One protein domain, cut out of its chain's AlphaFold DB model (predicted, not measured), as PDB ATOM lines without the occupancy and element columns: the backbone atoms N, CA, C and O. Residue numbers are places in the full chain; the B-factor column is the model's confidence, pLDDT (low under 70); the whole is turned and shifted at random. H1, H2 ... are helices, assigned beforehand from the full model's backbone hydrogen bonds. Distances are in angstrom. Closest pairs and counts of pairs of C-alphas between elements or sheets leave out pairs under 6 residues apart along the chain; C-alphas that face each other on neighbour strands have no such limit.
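This is residues 37 to 131 of the 133 residues of the protein "Protein FAR1-RELATED SEQUENCE" of Lupinus albus (UniProt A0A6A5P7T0). A small body of short helices has one long helical arm: H1 and H2 form a hairpin, H5 packs slantwise on the later part of H1, H3 folds back beside H2, and long H6 begins beside H5 and runs out of the body, where residues 119 to 131 stick out. The printed part has 95 residues with six named helices, H1 to H6 in chain order, and no named strand; the class is all helix. It is only just compact, close to loose, with a radius of gyration of the C-alphas of 14.5 A, and elongated, spanning 49 by 27 by 25 A.

H1, residues 39 to 51, begins with C-alpha 39 at (-38.568, -37.651, 20.690) and is 16.2 A long. H2, residues 55 to 68, is 19.9 A long. H3 is residues 73 to 80, H4 residues 82 to 85, and H5 residues 88 to 98, 15.0 A long. H6, residues 104 to 129, is 37.9 A long and ends with C-alpha 129 at (-55.379, -55.495, 58.529).

H1 and H2 touch as a hairpin, closest at the C-alphas of Cys 48 and Phe 58, 5.5 A, at a shallow tilt of 14 degrees, opposite ways. With residues 46 to 50 alone, H1 touches H5; the closest C-alphas, of Ser 50 and Arg 95, are 5.3 A apart, at a steep tilt of 41 degrees. H2 and H3 are close but not clearly touching, Met 66 to Leu 75 being the closest C-alphas at 7.6 A. H5 and H6 are close but not clearly touching, closest at the C-alphas of Val 97 and Phe 107, 7.3 A, at a shallow tilt of 24 degrees, opposite ways. H4 and H6 are near each other, while H2 and H6 are apart. In H1, H2, H3, H5 and H6 every O i to N i+4 pair is within hydrogen-bond range; H4 is too short for one.

The C-alphas farthest apart, of His 39 and Leu 131, are 49.2 A apart. The printed part has no cut, and its five links are tight. The mean pLDDT of the printed part is 70.4, and 38 residues are under 70, among them 86 to 93 and 118 to 131.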
ATOM      1  N   SER A  37     -39.205 -32.732  25.285       64.38
ATOM      2  CA  SER A  37     -38.863 -32.304  23.924       64.38
ATOM      3  C   SER A  37     -38.036 -33.334  23.143       64.38
ATOM      4  O   SER A  37     -37.898 -33.201  21.929       64.38
ATOM      5  N   ASP A  38     -37.502 -34.369  23.799       76.19
ATOM      6  CA  ASP A  38     -36.676 -35.388  23.151       76.19
ATOM      7  C   ASP A  38     -37.527 -36.564  22.646       76.19
ATOM      8  O   ASP A  38     -37.911 -37.466  23.391       76.19
ATOM      9  N   HIS A  39     -37.798 -36.586  21.341       77.31
ATOM     10  CA  HIS A  39     -38.568 -37.651  20.690       77.31
ATOM     11  C   HIS A  39     -37.960 -39.054  20.852       77.31
ATOM     12  O   HIS A  39     -38.693 -40.046  20.830       77.31
ATOM     13  N   LYS A  40     -36.639 -39.165  21.028       81.25
ATOM     14  CA  LYS A  40     -35.966 -40.447  21.251       81.25
ATOM     15  C   LYS A  40     -36.193 -40.940  22.672       81.25
ATOM     16  O   LYS A  40     -36.470 -42.120  22.868       81.25
ATOM     17  N   PHE A  41     -36.158 -40.039  23.649       79.56
ATOM     18  CA  PHE A  41     -36.584 -40.351  25.010       79.56
ATOM     19  C   PHE A  41     -38.046 -40.810  25.038       79.56
ATOM     20  O   PHE A  41     -38.358 -41.834  25.646       79.56
ATOM     21  N   GLN A  42     -38.935 -40.100  24.335       75.56
ATOM     22  CA  GLN A  42     -40.351 -40.466  24.261       75.56
ATOM     23  C   GLN A  42     -40.558 -41.873  23.699       75.56
ATOM     24  O   GLN A  42     -41.316 -42.654  24.273       75.56
ATOM     25  N   SER A  43     -39.872 -42.212  22.603       79.44
ATOM     26  CA  SER A  43     -40.027 -43.522  21.967       79.44
ATOM     27  C   SER A  43     -39.469 -44.653  22.833       79.44
ATOM     28  O   SER A  43     -40.104 -45.701  22.941       79.44
ATOM     29  N   LEU A  44     -38.338 -44.437  23.516       82.00
ATOM     30  CA  LEU A  44     -37.753 -45.405  24.449       82.00
ATOM     31  C   LEU A  44     -38.632 -45.609  25.689       82.00
ATOM     32  O   LEU A  44     -38.857 -46.748  26.106       82.00
ATOM     33  N   LEU A  45     -39.179 -44.523  26.245       78.19
ATOM     34  CA  LEU A  45     -40.109 -44.584  27.368       78.19
ATOM     35  C   LEU A  45     -41.393 -45.312  26.960       78.19
ATOM     36  O   LEU A  45     -41.830 -46.223  27.653       78.19
ATOM     37  N   GLN A  46     -41.971 -44.976  25.807       76.50
ATOM     38  CA  GLN A  46     -43.139 -45.670  25.274       76.50
ATOM     39  C   GLN A  46     -42.859 -47.165  25.067       76.50
ATOM     40  O   GLN A  46     -43.656 -48.006  25.491       76.50
ATOM     41  N   LYS A  47     -41.706 -47.505  24.478       80.94
ATOM     42  CA  LYS A  47     -41.276 -48.891  24.275       80.94
ATOM     43  C   LYS A  47     -41.186 -49.646  25.604       80.94
ATOM     44  O   LYS A  47     -41.749 -50.730  25.703       80.94
ATOM     45  N   CYS A  48     -40.614 -49.041  26.645       77.56
ATOM     46  CA  CYS A  48     -40.576 -49.627  27.991       77.56
ATOM     47  C   CYS A  48     -41.974 -49.903  28.574       77.56
ATOM     48  O   CYS A  48     -42.178 -50.908  29.250       77.56
ATOM     49  N   MET A  49     -42.935 -49.003  28.342       73.00
ATOM     50  CA  MET A  49     -44.245 -49.038  29.007       73.00
ATOM     51  C   MET A  49     -45.252 -49.975  28.325       73.00
ATOM     52  O   MET A  49     -46.115 -50.536  29.003       73.00
ATOM     53  N   SER A  50     -45.173 -50.151  27.002       70.62
ATOM     54  CA  SER A  50     -46.119 -50.993  26.249       70.62
ATOM     55  C   SER A  50     -45.499 -52.054  25.358       70.62
ATOM     56  O   SER A  50     -46.226 -52.954  24.943       70.62
ATOM     57  N   GLY A  51     -44.223 -51.904  25.003       60.38
ATOM     58  CA  GLY A  51     -43.558 -52.704  23.975       60.38
ATOM     59  C   GLY A  51     -42.619 -53.781  24.508       60.38
ATOM     60  O   GLY A  51     -42.164 -54.587  23.715       60.38
ATOM     61  N   CYS A  52     -42.318 -53.802  25.809       65.00
ATOM     62  CA  CYS A  52     -41.490 -54.853  26.395       65.00
ATOM     63  C   CYS A  52     -42.361 -56.029  26.843       65.00
ATOM     64  O   CYS A  52     -43.090 -55.947  27.849       65.00
ATOM     65  N   ASP A  53     -42.265 -57.132  26.106       63.28
ATOM     66  CA  ASP A  53     -42.960 -58.377  26.435       63.28
ATOM     67  C   ASP A  53     -42.202 -59.193  27.501       63.28
ATOM     68  O   ASP A  53     -42.843 -59.857  28.318       63.28
ATOM     69  N   SER A  54     -40.881 -58.998  27.621       70.94
ATOM     70  CA  SER A  54     -40.004 -59.646  28.616       70.94
ATOM     71  C   SER A  54     -39.279 -58.645  29.530       70.94
ATOM     72  O   SER A  54     -39.054 -57.491  29.160       70.94
ATOM     73  N   GLU A  55     -38.884 -59.082  30.736       70.19
ATOM     74  CA  GLU A  55     -38.095 -58.257  31.676       70.19
ATOM     75  C   GLU A  55     -36.707 -57.911  31.110       70.19
ATOM     76  O   GLU A  55     -36.236 -56.791  31.284       70.19
ATOM     77  N   GLU A  56     -36.097 -58.818  30.343       74.56
ATOM     78  CA  GLU A  56     -34.799 -58.607  29.681       74.56
ATOM     79  C   GLU A  56     -34.834 -57.485  28.628       74.56
ATOM     80  O   GLU A  56     -33.926 -56.649  28.562       74.56
ATOM     81  N   GLU A  57     -35.908 -57.418  27.832       77.25
ATOM     82  CA  GLU A  57     -36.114 -56.335  26.862       77.25
ATOM     83  C   GLU A  57     -36.360 -54.995  27.554       77.25
ATOM     84  O   GLU A  57     -35.882 -53.954  27.089       77.25
ATOM     85  N   PHE A  58     -37.088 -55.020  28.673       80.31
ATOM     86  CA  PHE A  58     -37.302 -53.839  29.497       80.31
ATOM     87  C   PHE A  58     -35.982 -53.326  30.073       80.31
ATOM     88  O   PHE A  58     -35.660 -52.160  29.878       80.31
ATOM     89  N   GLU A  59     -35.191 -54.180  30.728       80.56
ATOM     90  CA  GLU A  59     -33.909 -53.798  31.331       80.56
ATOM     91  C   GLU A  59     -32.915 -53.276  30.286       80.56
ATOM     92  O   GLU A  59     -32.224 -52.286  30.529       80.56
ATOM     93  N   SER A  60     -32.882 -53.880  29.095       82.81
ATOM     94  CA  SER A  60     -32.026 -53.420  27.995       82.81
ATOM     95  C   SER A  60     -32.460 -52.047  27.470       82.81
ATOM     96  O   SER A  60     -31.636 -51.137  27.354       82.81
ATOM     97  N   THR A  61     -33.763 -51.856  27.231       84.75
ATOM     98  CA  THR A  61     -34.320 -50.570  26.769       84.75
ATOM     99  C   THR A  61     -34.172 -49.483  27.840       84.75
ATOM    100  O   THR A  61     -33.844 -48.333  27.539       84.75
ATOM    101  N   TRP A  62     -34.350 -49.843  29.113       84.69
ATOM    102  CA  TRP A  62     -34.202 -48.947  30.254       84.69
ATOM    103  C   TRP A  62     -32.745 -48.531  30.470       84.69
ATOM    104  O   TRP A  62     -32.476 -47.348  30.687       84.69
ATOM    105  N   LYS A  63     -31.789 -49.464  30.347       83.62
ATOM    106  CA  LYS A  63     -30.349 -49.159  30.366       83.62
ATOM    107  C   LYS A  63     -29.952 -48.222  29.236       83.62
ATOM    108  O   LYS A  63     -29.203 -47.282  29.486       83.62
ATOM    109  N   GLU A  64     -30.461 -48.430  28.022       84.12
ATOM    110  CA  GLU A  64     -30.192 -47.529  26.897       84.12
ATOM    111  C   GLU A  64     -30.735 -46.118  27.175       84.12
ATOM    112  O   GLU A  64     -30.025 -45.124  26.999       84.12
ATOM    113  N   MET A  65     -31.962 -46.027  27.696       82.94
ATOM    114  CA  MET A  65     -32.584 -44.758  28.072       82.94
ATOM    115  C   MET A  65     -31.814 -44.045  29.196       82.94
ATOM    116  O   MET A  65     -31.582 -42.841  29.109       82.94
ATOM    117  N   MET A  66     -31.376 -44.769  30.233       78.31
ATOM    118  CA  MET A  66     -30.587 -44.211  31.338       78.31
ATOM    119  C   MET A  66     -29.167 -43.816  30.927       78.31
ATOM    120  O   MET A  66     -28.656 -42.815  31.419       78.31
ATOM    121  N   SER A  67     -28.550 -44.572  30.016       79.69
ATOM    122  CA  SER A  67     -27.228 -44.270  29.464       79.69
ATOM    123  C   SER A  67     -27.229 -42.937  28.708       79.69
ATOM    124  O   SER A  67     -26.292 -42.151  28.826       79.69
ATOM    125  N   LYS A  68     -28.322 -42.630  27.991       72.81
ATOM    126  CA  LYS A  68     -28.461 -41.376  27.231       72.81
ATOM    127  C   LYS A  68     -29.020 -40.202  28.027       72.81
ATOM    128  O   LYS A  68     -28.639 -39.067  27.762       72.81
ATOM    129  N   HIS A  69     -29.889 -40.455  29.003       67.38
ATOM    130  CA  HIS A  69     -30.575 -39.416  29.783       67.38
ATOM    131  C   HIS A  69     -30.212 -39.491  31.269       67.38
ATOM    132  O   HIS A  69     -31.080 -39.496  32.147       67.38
ATOM    133  N   ASN A  70     -28.904 -39.582  31.531       56.53
ATOM    134  CA  ASN A  70     -28.321 -39.843  32.841       56.53
ATOM    135  C   ASN A  70     -28.866 -38.890  33.923       56.53
ATOM    136  O   ASN A  70     -28.597 -37.691  33.920       56.53
ATOM    137  N   GLY A  71     -29.588 -39.443  34.901       57.66
ATOM    138  CA  GLY A  71     -29.599 -38.861  36.244       57.66
ATOM    139  C   GLY A  71     -30.773 -37.973  36.652       57.66
ATOM    140  O   GLY A  71     -30.690 -37.338  37.705       57.66
ATOM    141  N   HIS A  72     -31.907 -37.950  35.945       66.00
ATOM    142  CA  HIS A  72     -33.089 -37.343  36.565       66.00
ATOM    143  C   HIS A  72     -33.598 -38.220  37.717       66.00
ATOM    144  O   HIS A  72     -33.913 -39.394  37.529       66.00
ATOM    145  N   LYS A  73     -33.747 -37.632  38.916       71.38
ATOM    146  CA  LYS A  73     -34.310 -38.302  40.113       71.38
ATOM    147  C   LYS A  73     -35.630 -39.029  39.817       71.38
ATOM    148  O   LYS A  73     -35.927 -40.048  40.431       71.38
ATOM    149  N   TRP A  74     -36.389 -38.517  38.849       75.25
ATOM    150  CA  TRP A  74     -37.607 -39.136  38.347       75.25
ATOM    151  C   TRP A  74     -37.363 -40.510  37.704       75.25
ATOM    152  O   TRP A  74     -38.063 -41.446  38.063       75.25
ATOM    153  N   LEU A  75     -36.345 -40.686  36.851       74.56
ATOM    154  CA  LEU A  75     -36.002 -41.993  36.263       74.56
ATOM    155  C   LEU A  75     -35.657 -43.014  37.355       74.56
ATOM    156  O   LEU A  75     -36.179 -44.124  37.363       74.56
ATOM    157  N   GLY A  76     -34.855 -42.614  38.345       78.50
ATOM    158  CA  GLY A  76     -34.551 -43.476  39.491       78.50
ATOM    159  C   GLY A  76     -35.801 -43.865  40.292       78.50
ATOM    160  O   GLY A  76     -35.956 -45.022  40.678       78.50
ATOM    161  N   TYR A  77     -36.721 -42.923  40.515       77.81
ATOM    162  CA  TYR A  77     -38.004 -43.204  41.163       77.81
ATOM    163  C   TYR A  77     -38.872 -44.159  40.331       77.81
ATOM    164  O   TYR A  77     -39.375 -45.146  40.862       77.81
ATOM    165  N   MET A  78     -38.992 -43.910  39.028       77.75
ATOM    166  CA  MET A  78     -39.756 -44.731  38.087       77.75
ATOM    167  C   MET A  78     -39.271 -46.177  38.050       77.75
ATOM    168  O   MET A  78     -40.092 -47.095  38.078       77.75
ATOM    169  N   TYR A  79     -37.953 -46.380  38.037       79.25
ATOM    170  CA  TYR A  79     -37.354 -47.712  38.066       79.25
ATOM    171  C   TYR A  79     -37.653 -48.442  39.381       79.25
ATOM    172  O   TYR A  79     -38.038 -49.610  39.371       79.25
ATOM    173  N   LYS A  80     -37.576 -47.746  40.525       80.56
ATOM    174  CA  LYS A  80     -37.905 -48.332  41.839       80.56
ATOM    175  C   LYS A  80     -39.340 -48.851  41.907       80.56
ATOM    176  O   LYS A  80     -39.588 -49.896  42.505       80.56
ATOM    177  N   ILE A  81     -40.286 -48.151  41.281       76.25
ATOM    178  CA  ILE A  81     -41.689 -48.579  41.229       76.25
ATOM    179  C   ILE A  81     -42.013 -49.464  40.013       76.25
ATOM    180  O   ILE A  81     -43.197 -49.712  39.774       76.25
ATOM    181  N   ARG A  82     -41.013 -49.985  39.268       78.31
ATOM    182  CA  ARG A  82     -41.252 -50.813  38.064       78.31
ATOM    183  C   ARG A  82     -42.154 -51.996  38.331       78.31
ATOM    184  O   ARG A  82     -43.058 -52.249  37.555       78.31
ATOM    185  N   HIS A  83     -41.985 -52.674  39.458       73.94
ATOM    186  CA  HIS A  83     -42.798 -53.837  39.805       73.94
ATOM    187  C   HIS A  83     -44.289 -53.488  39.964       73.94
ATOM    188  O   HIS A  83     -45.134 -54.353  39.773       73.94
ATOM    189  N   LYS A  84     -44.630 -52.222  40.263       71.88
ATOM    190  CA  LYS A  84     -46.018 -51.744  40.394       71.88
ATOM    191  C   LYS A  84     -46.642 -51.438  39.035       71.88
ATOM    192  O   LYS A  84     -47.775 -51.838  38.765       71.88
ATOM    193  N   TRP A  85     -45.899 -50.763  38.159       73.38
ATOM    194  CA  TRP A  85     -46.414 -50.341  36.852       73.38
ATOM    195  C   TRP A  85     -46.111 -51.315  35.705       73.38
ATOM    196  O   TRP A  85     -46.782 -51.274  34.682       73.38
ATOM    197  N   SER A  86     -45.176 -52.246  35.875       68.69
ATOM    198  CA  SER A  86     -44.916 -53.357  34.947       68.69
ATOM    199  C   SER A  86     -45.881 -54.534  35.166       68.69
ATOM    200  O   SER A  86     -45.738 -55.591  34.547       68.69
ATOM    201  N   THR A  87     -46.885 -54.377  36.034       67.38
ATOM    202  CA  THR A  87     -47.957 -55.365  36.197       67.38
ATOM    203  C   THR A  87     -48.780 -55.487  34.914       67.38
ATOM    204  O   THR A  87     -48.958 -54.519  34.177       67.38
ATOM    205  N   LEU A  88     -49.347 -56.669  34.652       63.16
ATOM    206  CA  LEU A  88     -50.199 -56.918  33.477       63.16
ATOM    207  C   LEU A  88     -51.357 -55.916  33.350       63.16
ATOM    208  O   LEU A  88     -51.708 -55.514  32.243       63.16
ATOM    209  N   ILE A  89     -51.919 -55.486  34.482       64.56
ATOM    210  CA  ILE A  89     -52.984 -54.478  34.542       64.56
ATOM    211  C   ILE A  89     -52.456 -53.141  34.028       64.56
ATOM    212  O   ILE A  89     -53.005 -52.579  33.084       64.56
ATOM    213  N   ALA A  90     -51.358 -52.655  34.598       67.44
ATOM    214  CA  ALA A  90     -50.756 -51.397  34.196       67.44
ATOM    215  C   ALA A  90     -50.254 -51.438  32.740       67.44
ATOM    216  O   ALA A  90     -50.567 -50.525  31.983       67.44
ATOM    217  N   LYS A  91     -49.626 -52.536  32.289       68.50
ATOM    218  CA  LYS A  91     -49.270 -52.763  30.873       68.50
ATOM    219  C   LYS A  91     -50.487 -52.694  29.941       68.50
ATOM    220  O   LYS A  91     -50.387 -52.136  28.850       68.50
ATOM    221  N   LYS A  92     -51.644 -53.251  30.333       69.38
ATOM    222  CA  LYS A  92     -52.897 -53.152  29.554       69.38
ATOM    223  C   LYS A  92     -53.421 -51.718  29.503       69.38
ATOM    224  O   LYS A  92     -53.789 -51.250  28.428       69.38
ATOM    225  N   TYR A  93     -53.402 -51.006  30.630       69.44
ATOM    226  CA  TYR A  93     -53.770 -49.591  30.667       69.44
ATOM    227  C   TYR A  93     -52.834 -48.741  29.808       69.44
ATOM    228  O   TYR A  93     -53.322 -47.938  29.025       69.44
ATOM    229  N   PHE A  94     -51.517 -48.953  29.875       70.56
ATOM    230  CA  PHE A  94     -50.562 -48.239  29.029       70.56
ATOM    231  C   PHE A  94     -50.763 -48.537  27.554       70.56
ATOM    232  O   PHE A  94     -50.784 -47.599  26.770       70.56
ATOM    233  N   ARG A  95     -50.996 -49.797  27.170       68.94
ATOM    234  CA  ARG A  95     -51.333 -50.143  25.783       68.94
ATOM    235  C   ARG A  95     -52.579 -49.405  25.286       68.94
ATOM    236  O   ARG A  95     -52.537 -48.825  24.209       68.94
ATOM    237  N   LEU A  96     -53.645 -49.355  26.088       72.50
ATOM    238  CA  LEU A  96     -54.889 -48.646  25.745       72.50
ATOM    239  C   LEU A  96     -54.729 -47.116  25.702       72.50
ATOM    240  O   LEU A  96     -55.402 -46.419  24.947       72.50
ATOM    241  N   VAL A  97     -53.872 -46.580  26.564       68.69
ATOM    242  CA  VAL A  97     -53.531 -45.157  26.637       68.69
ATOM    243  C   VAL A  97     -52.685 -44.781  25.418       68.69
ATOM    244  O   VAL A  97     -53.013 -43.835  24.718       68.69
ATOM    245  N   LEU A  98     -51.662 -45.564  25.085       67.00
ATOM    246  CA  LEU A  98     -50.761 -45.308  23.959       67.00
ATOM    247  C   LEU A  98     -51.418 -45.546  22.594       67.00
ATOM    248  O   LEU A  98     -51.097 -44.838  21.643       67.00
ATOM    249  N   SER A  99     -52.401 -46.449  22.494       67.69
ATOM    250  CA  SER A  99     -53.194 -46.621  21.269       67.69
ATOM    251  C   SER A  99     -54.042 -45.392  20.918       67.69
ATOM    252  O   SER A  99     -54.522 -45.287  19.796       67.69
ATOM    253  N   LYS A 100     -54.245 -44.465  21.864       66.38
ATOM    254  CA  LYS A 100     -55.030 -43.236  21.667       66.38
ATOM    255  C   LYS A 100     -54.205 -42.034  21.192       66.38
ATOM    256  O   LYS A 100     -54.709 -40.921  21.284       66.38
ATOM    257  N   THR A 101     -52.956 -42.240  20.743       62.84
ATOM    258  CA  THR A 101     -52.060 -41.177  20.219       62.84
ATOM    259  C   THR A 101     -52.001 -39.922  21.103       62.84
ATOM    260  O   THR A 101     -51.856 -38.795  20.634       62.84
ATOM    261  N   ILE A 102     -52.124 -40.103  22.417       70.75
ATOM    262  CA  ILE A 102     -52.087 -39.004  23.381       70.75
ATOM    263  C   ILE A 102     -50.655 -38.531  23.605       70.75
ATOM    264  O   ILE A 102     -49.719 -39.326  23.659       70.75
ATOM    265  N   SER A 103     -50.494 -37.216  23.761       70.06
ATOM    266  CA  SER A 103     -49.184 -36.604  23.973       70.06
ATOM    267  C   SER A 103     -48.535 -37.073  25.275       70.06
ATOM    268  O   SER A 103     -49.209 -37.455  26.236       70.06
ATOM    269  N   LEU A 104     -47.207 -36.987  25.339       67.75
ATOM    270  CA  LEU A 104     -46.436 -37.368  26.519       67.75
ATOM    271  C   LEU A 104     -46.924 -36.642  27.785       67.75
ATOM    272  O   LEU A 104     -47.044 -37.252  28.840       67.75
ATOM    273  N   THR A 105     -47.296 -35.362  27.678       69.94
ATOM    274  CA  THR A 105     -47.884 -34.584  28.782       69.94
ATOM    275  C   THR A 105     -49.174 -35.219  29.312       69.94
ATOM    276  O   THR A 105     -49.391 -35.290  30.522       69.94
ATOM    277  N   GLN A 106     -50.031 -35.721  28.418       73.94
ATOM    278  CA  GLN A 106     -51.253 -36.434  28.800       73.94
ATOM    279  C   GLN A 106     -50.926 -37.780  29.444       73.94
ATOM    280  O   GLN A 106     -51.486 -38.117  30.488       73.94
ATOM    281  N   PHE A 107     -49.972 -38.516  28.874       75.25
ATOM    282  CA  PHE A 107     -49.456 -39.743  29.466       75.25
ATOM    283  C   PHE A 107     -48.924 -39.508  30.886       75.25
ATOM    284  O   PHE A 107     -49.296 -40.242  31.796       75.25
ATOM    285  N   PHE A 108     -48.138 -38.452  31.107       74.06
ATOM    286  CA  PHE A 108     -47.615 -38.077  32.420       74.06
ATOM    287  C   PHE A 108     -48.729 -37.801  33.425       74.06
ATOM    288  O   PHE A 108     -48.700 -38.338  34.530       74.06
ATOM    289  N   ASN A 109     -49.750 -37.037  33.034       76.19
ATOM    290  CA  ASN A 109     -50.906 -36.769  33.891       76.19
ATOM    291  C   ASN A 109     -51.661 -38.054  34.268       76.19
ATOM    292  O   ASN A 109     -52.088 -38.220  35.413       76.19
ATOM    293  N   ILE A 110     -51.834 -38.976  33.318       77.06
ATOM    294  CA  ILE A 110     -52.490 -40.270  33.551       77.06
ATOM    295  C   ILE A 110     -51.624 -41.156  34.451       77.06
ATOM    296  O   ILE A 110     -52.129 -41.770  35.392       77.06
ATOM    297  N   PHE A 111     -50.320 -41.191  34.192       76.12
ATOM    298  CA  PHE A 111     -49.348 -41.940  34.970       76.12
ATOM    299  C   PHE A 111     -49.297 -41.446  36.420       76.12
ATOM    300  O   PHE A 111     -49.414 -42.246  37.344       76.12
ATOM    301  N   GLU A 112     -49.219 -40.131  36.639       76.38
ATOM    302  CA  GLU A 112     -49.274 -39.541  37.976       76.38
ATOM    303  C   GLU A 112     -50.571 -39.896  38.704       76.38
ATOM    304  O   GLU A 112     -50.537 -40.239  39.886       76.38
ATOM    305  N   LYS A 113     -51.719 -39.852  38.013       79.00
ATOM    306  CA  LYS A 113     -53.006 -40.274  38.585       79.00
ATOM    307  C   LYS A 113     -52.988 -41.751  38.978       79.00
ATOM    308  O   LYS A 113     -53.473 -42.081  40.059       79.00
ATOM    309  N   MET A 114     -52.406 -42.627  38.158       75.50
ATOM    310  CA  MET A 114     -52.244 -44.044  38.500       75.50
ATOM    311  C   MET A 114     -51.332 -44.247  39.709       75.50
ATOM    312  O   MET A 114     -51.727 -44.935  40.645       75.50
ATOM    313  N   VAL A 115     -50.160 -43.607  39.742       74.38
ATOM    314  CA  VAL A 115     -49.224 -43.708  40.873       74.38
ATOM    315  C   VAL A 115     -49.849 -43.180  42.162       74.38
ATOM    316  O   VAL A 115     -49.717 -43.814  43.209       74.38
ATOM    317  N   LYS A 116     -50.576 -42.056  42.099       74.69
ATOM    318  CA  LYS A 116     -51.332 -41.517  43.240       74.69
ATOM    319  C   LYS A 116     -52.391 -42.510  43.711       74.69
ATOM    320  O   LYS A 116     -52.469 -42.779  44.904       74.69
ATOM    321  N   ARG A 117     -53.157 -43.103  42.788       73.56
ATOM    322  CA  ARG A 117     -54.178 -44.109  43.116       73.56
ATOM    323  C   ARG A 117     -53.571 -45.366  43.743       73.56
ATOM    324  O   ARG A 117     -54.123 -45.867  44.711       73.56
ATOM    325  N   TRP A 118     -52.426 -45.844  43.257       68.69
ATOM    326  CA  TRP A 118     -51.719 -46.970  43.877       68.69
ATOM    327  C   TRP A 118     -51.209 -46.649  45.278       68.69
ATOM    328  O   TRP A 118     -51.329 -47.493  46.156       68.69
ATOM    329  N   ARG A 119     -50.699 -45.432  45.512       67.12
ATOM    330  CA  ARG A 119     -50.270 -45.005  46.852       67.12
ATOM    331  C   ARG A 119     -51.441 -44.973  47.844       67.12
ATOM    332  O   ARG A 119     -51.261 -45.354  48.992       67.12
ATOM    333  N   GLN A 120     -52.630 -44.568  47.395       65.62
ATOM    334  CA  GLN A 120     -53.849 -44.610  48.216       65.62
ATOM    335  C   GLN A 120     -54.309 -46.050  48.491       65.62
ATOM    336  O   GLN A 120     -54.666 -46.380  49.615       65.62
ATOM    337  N   LEU A 121     -54.227 -46.930  47.488       61.19
ATOM    338  CA  LEU A 121     -54.581 -48.346  47.631       61.19
ATOM    339  C   LEU A 121     -53.639 -49.125  48.566       61.19
ATOM    340  O   LEU A 121     -54.054 -50.150  49.099       61.19
ATOM    341  N   GLU A 122     -52.389 -48.691  48.758       55.72
ATOM    342  CA  GLU A 122     -51.506 -49.265  49.786       55.72
ATOM    343  C   GLU A 122     -51.938 -48.844  51.196       55.72
ATOM    344  O   GLU A 122     -52.119 -49.715  52.038       55.72
ATOM    345  N   GLY A 123     -52.242 -47.561  51.423       50.91
ATOM    346  CA  GLY A 123     -52.718 -47.089  52.733       50.91
ATOM    347  C   GLY A 123     -54.061 -47.690  53.174       50.91
ATOM    348  O   GLY A 123     -54.320 -47.832  54.365       50.91
ATOM    349  N   GLU A 124     -54.911 -48.093  52.228       47.84
ATOM    350  CA  GLU A 124     -56.198 -48.734  52.528       47.84
ATOM    351  C   GLU A 124     -56.059 -50.231  52.875       47.84
ATOM    352  O   GLU A 124     -56.864 -50.775  53.634       47.84
ATOM    353  N   LYS A 125     -55.010 -50.908  52.378       46.34
ATOM    354  CA  LYS A 125     -54.710 -52.302  52.753       46.34
ATOM    355  C   LYS A 125     -54.166 -52.417  54.173       46.34
ATOM    356  O   LYS A 125     -54.485 -53.392  54.850       46.34
ATOM    357  N   ASP A 126     -53.419 -51.417  54.635       45.19
ATOM    358  CA  ASP A 126     -52.975 -51.341  56.029       45.19
ATOM    359  C   ASP A 126     -54.163 -51.119  56.984       45.19
ATOM    360  O   ASP A 126     -54.233 -51.747  58.039       45.19
ATOM    361  N   PHE A 127     -55.170 -50.331  56.581       42.03
ATOM    362  CA  PHE A 127     -56.361 -50.084  57.406       42.03
ATOM    363  C   PHE A 127     -57.259 -51.321  57.568       42.03
ATOM    364  O   PHE A 127     -57.948 -51.480  58.578       42.03
ATOM    365  N   LYS A 128     -57.247 -52.230  56.585       44.91
ATOM    366  CA  LYS A 128     -58.050 -53.459  56.633       44.91
ATOM    367  C   LYS A 128     -57.368 -54.607  57.387       44.91
ATOM    368  O   LYS A 128     -58.065 -55.530  57.791       44.91
ATOM    369  N   CYS A 129     -56.056 -54.539  57.639       41.50
ATOM    370  CA  CYS A 129     -55.379 -55.495  58.529       41.50
ATOM    371  C   CYS A 129     -55.566 -55.163  60.017       41.50
ATOM    372  O   CYS A 129     -55.536 -56.069  60.840       41.50
ATOM    373  N   SER A 130     -55.828 -53.903  60.378       47.88
ATOM    374  CA  SER A 130     -56.097 -53.506  61.771       47.88
ATOM    375  C   SER A 130     -57.545 -53.718  62.236       47.88
ATOM    376  O   SER A 130     -57.849 -53.432  63.388       47.88
ATOM    377  N   LEU A 131     -58.445 -54.198  61.367       46.25
ATOM    378  CA  LEU A 131     -59.849 -54.479  61.712       46.25
ATOM    379  C   LEU A 131     -60.176 -55.983  61.783       46.25
ATOM    380  O   LEU A 131     -61.342 -56.353  61.879       46.25
TER     381      LEU A 131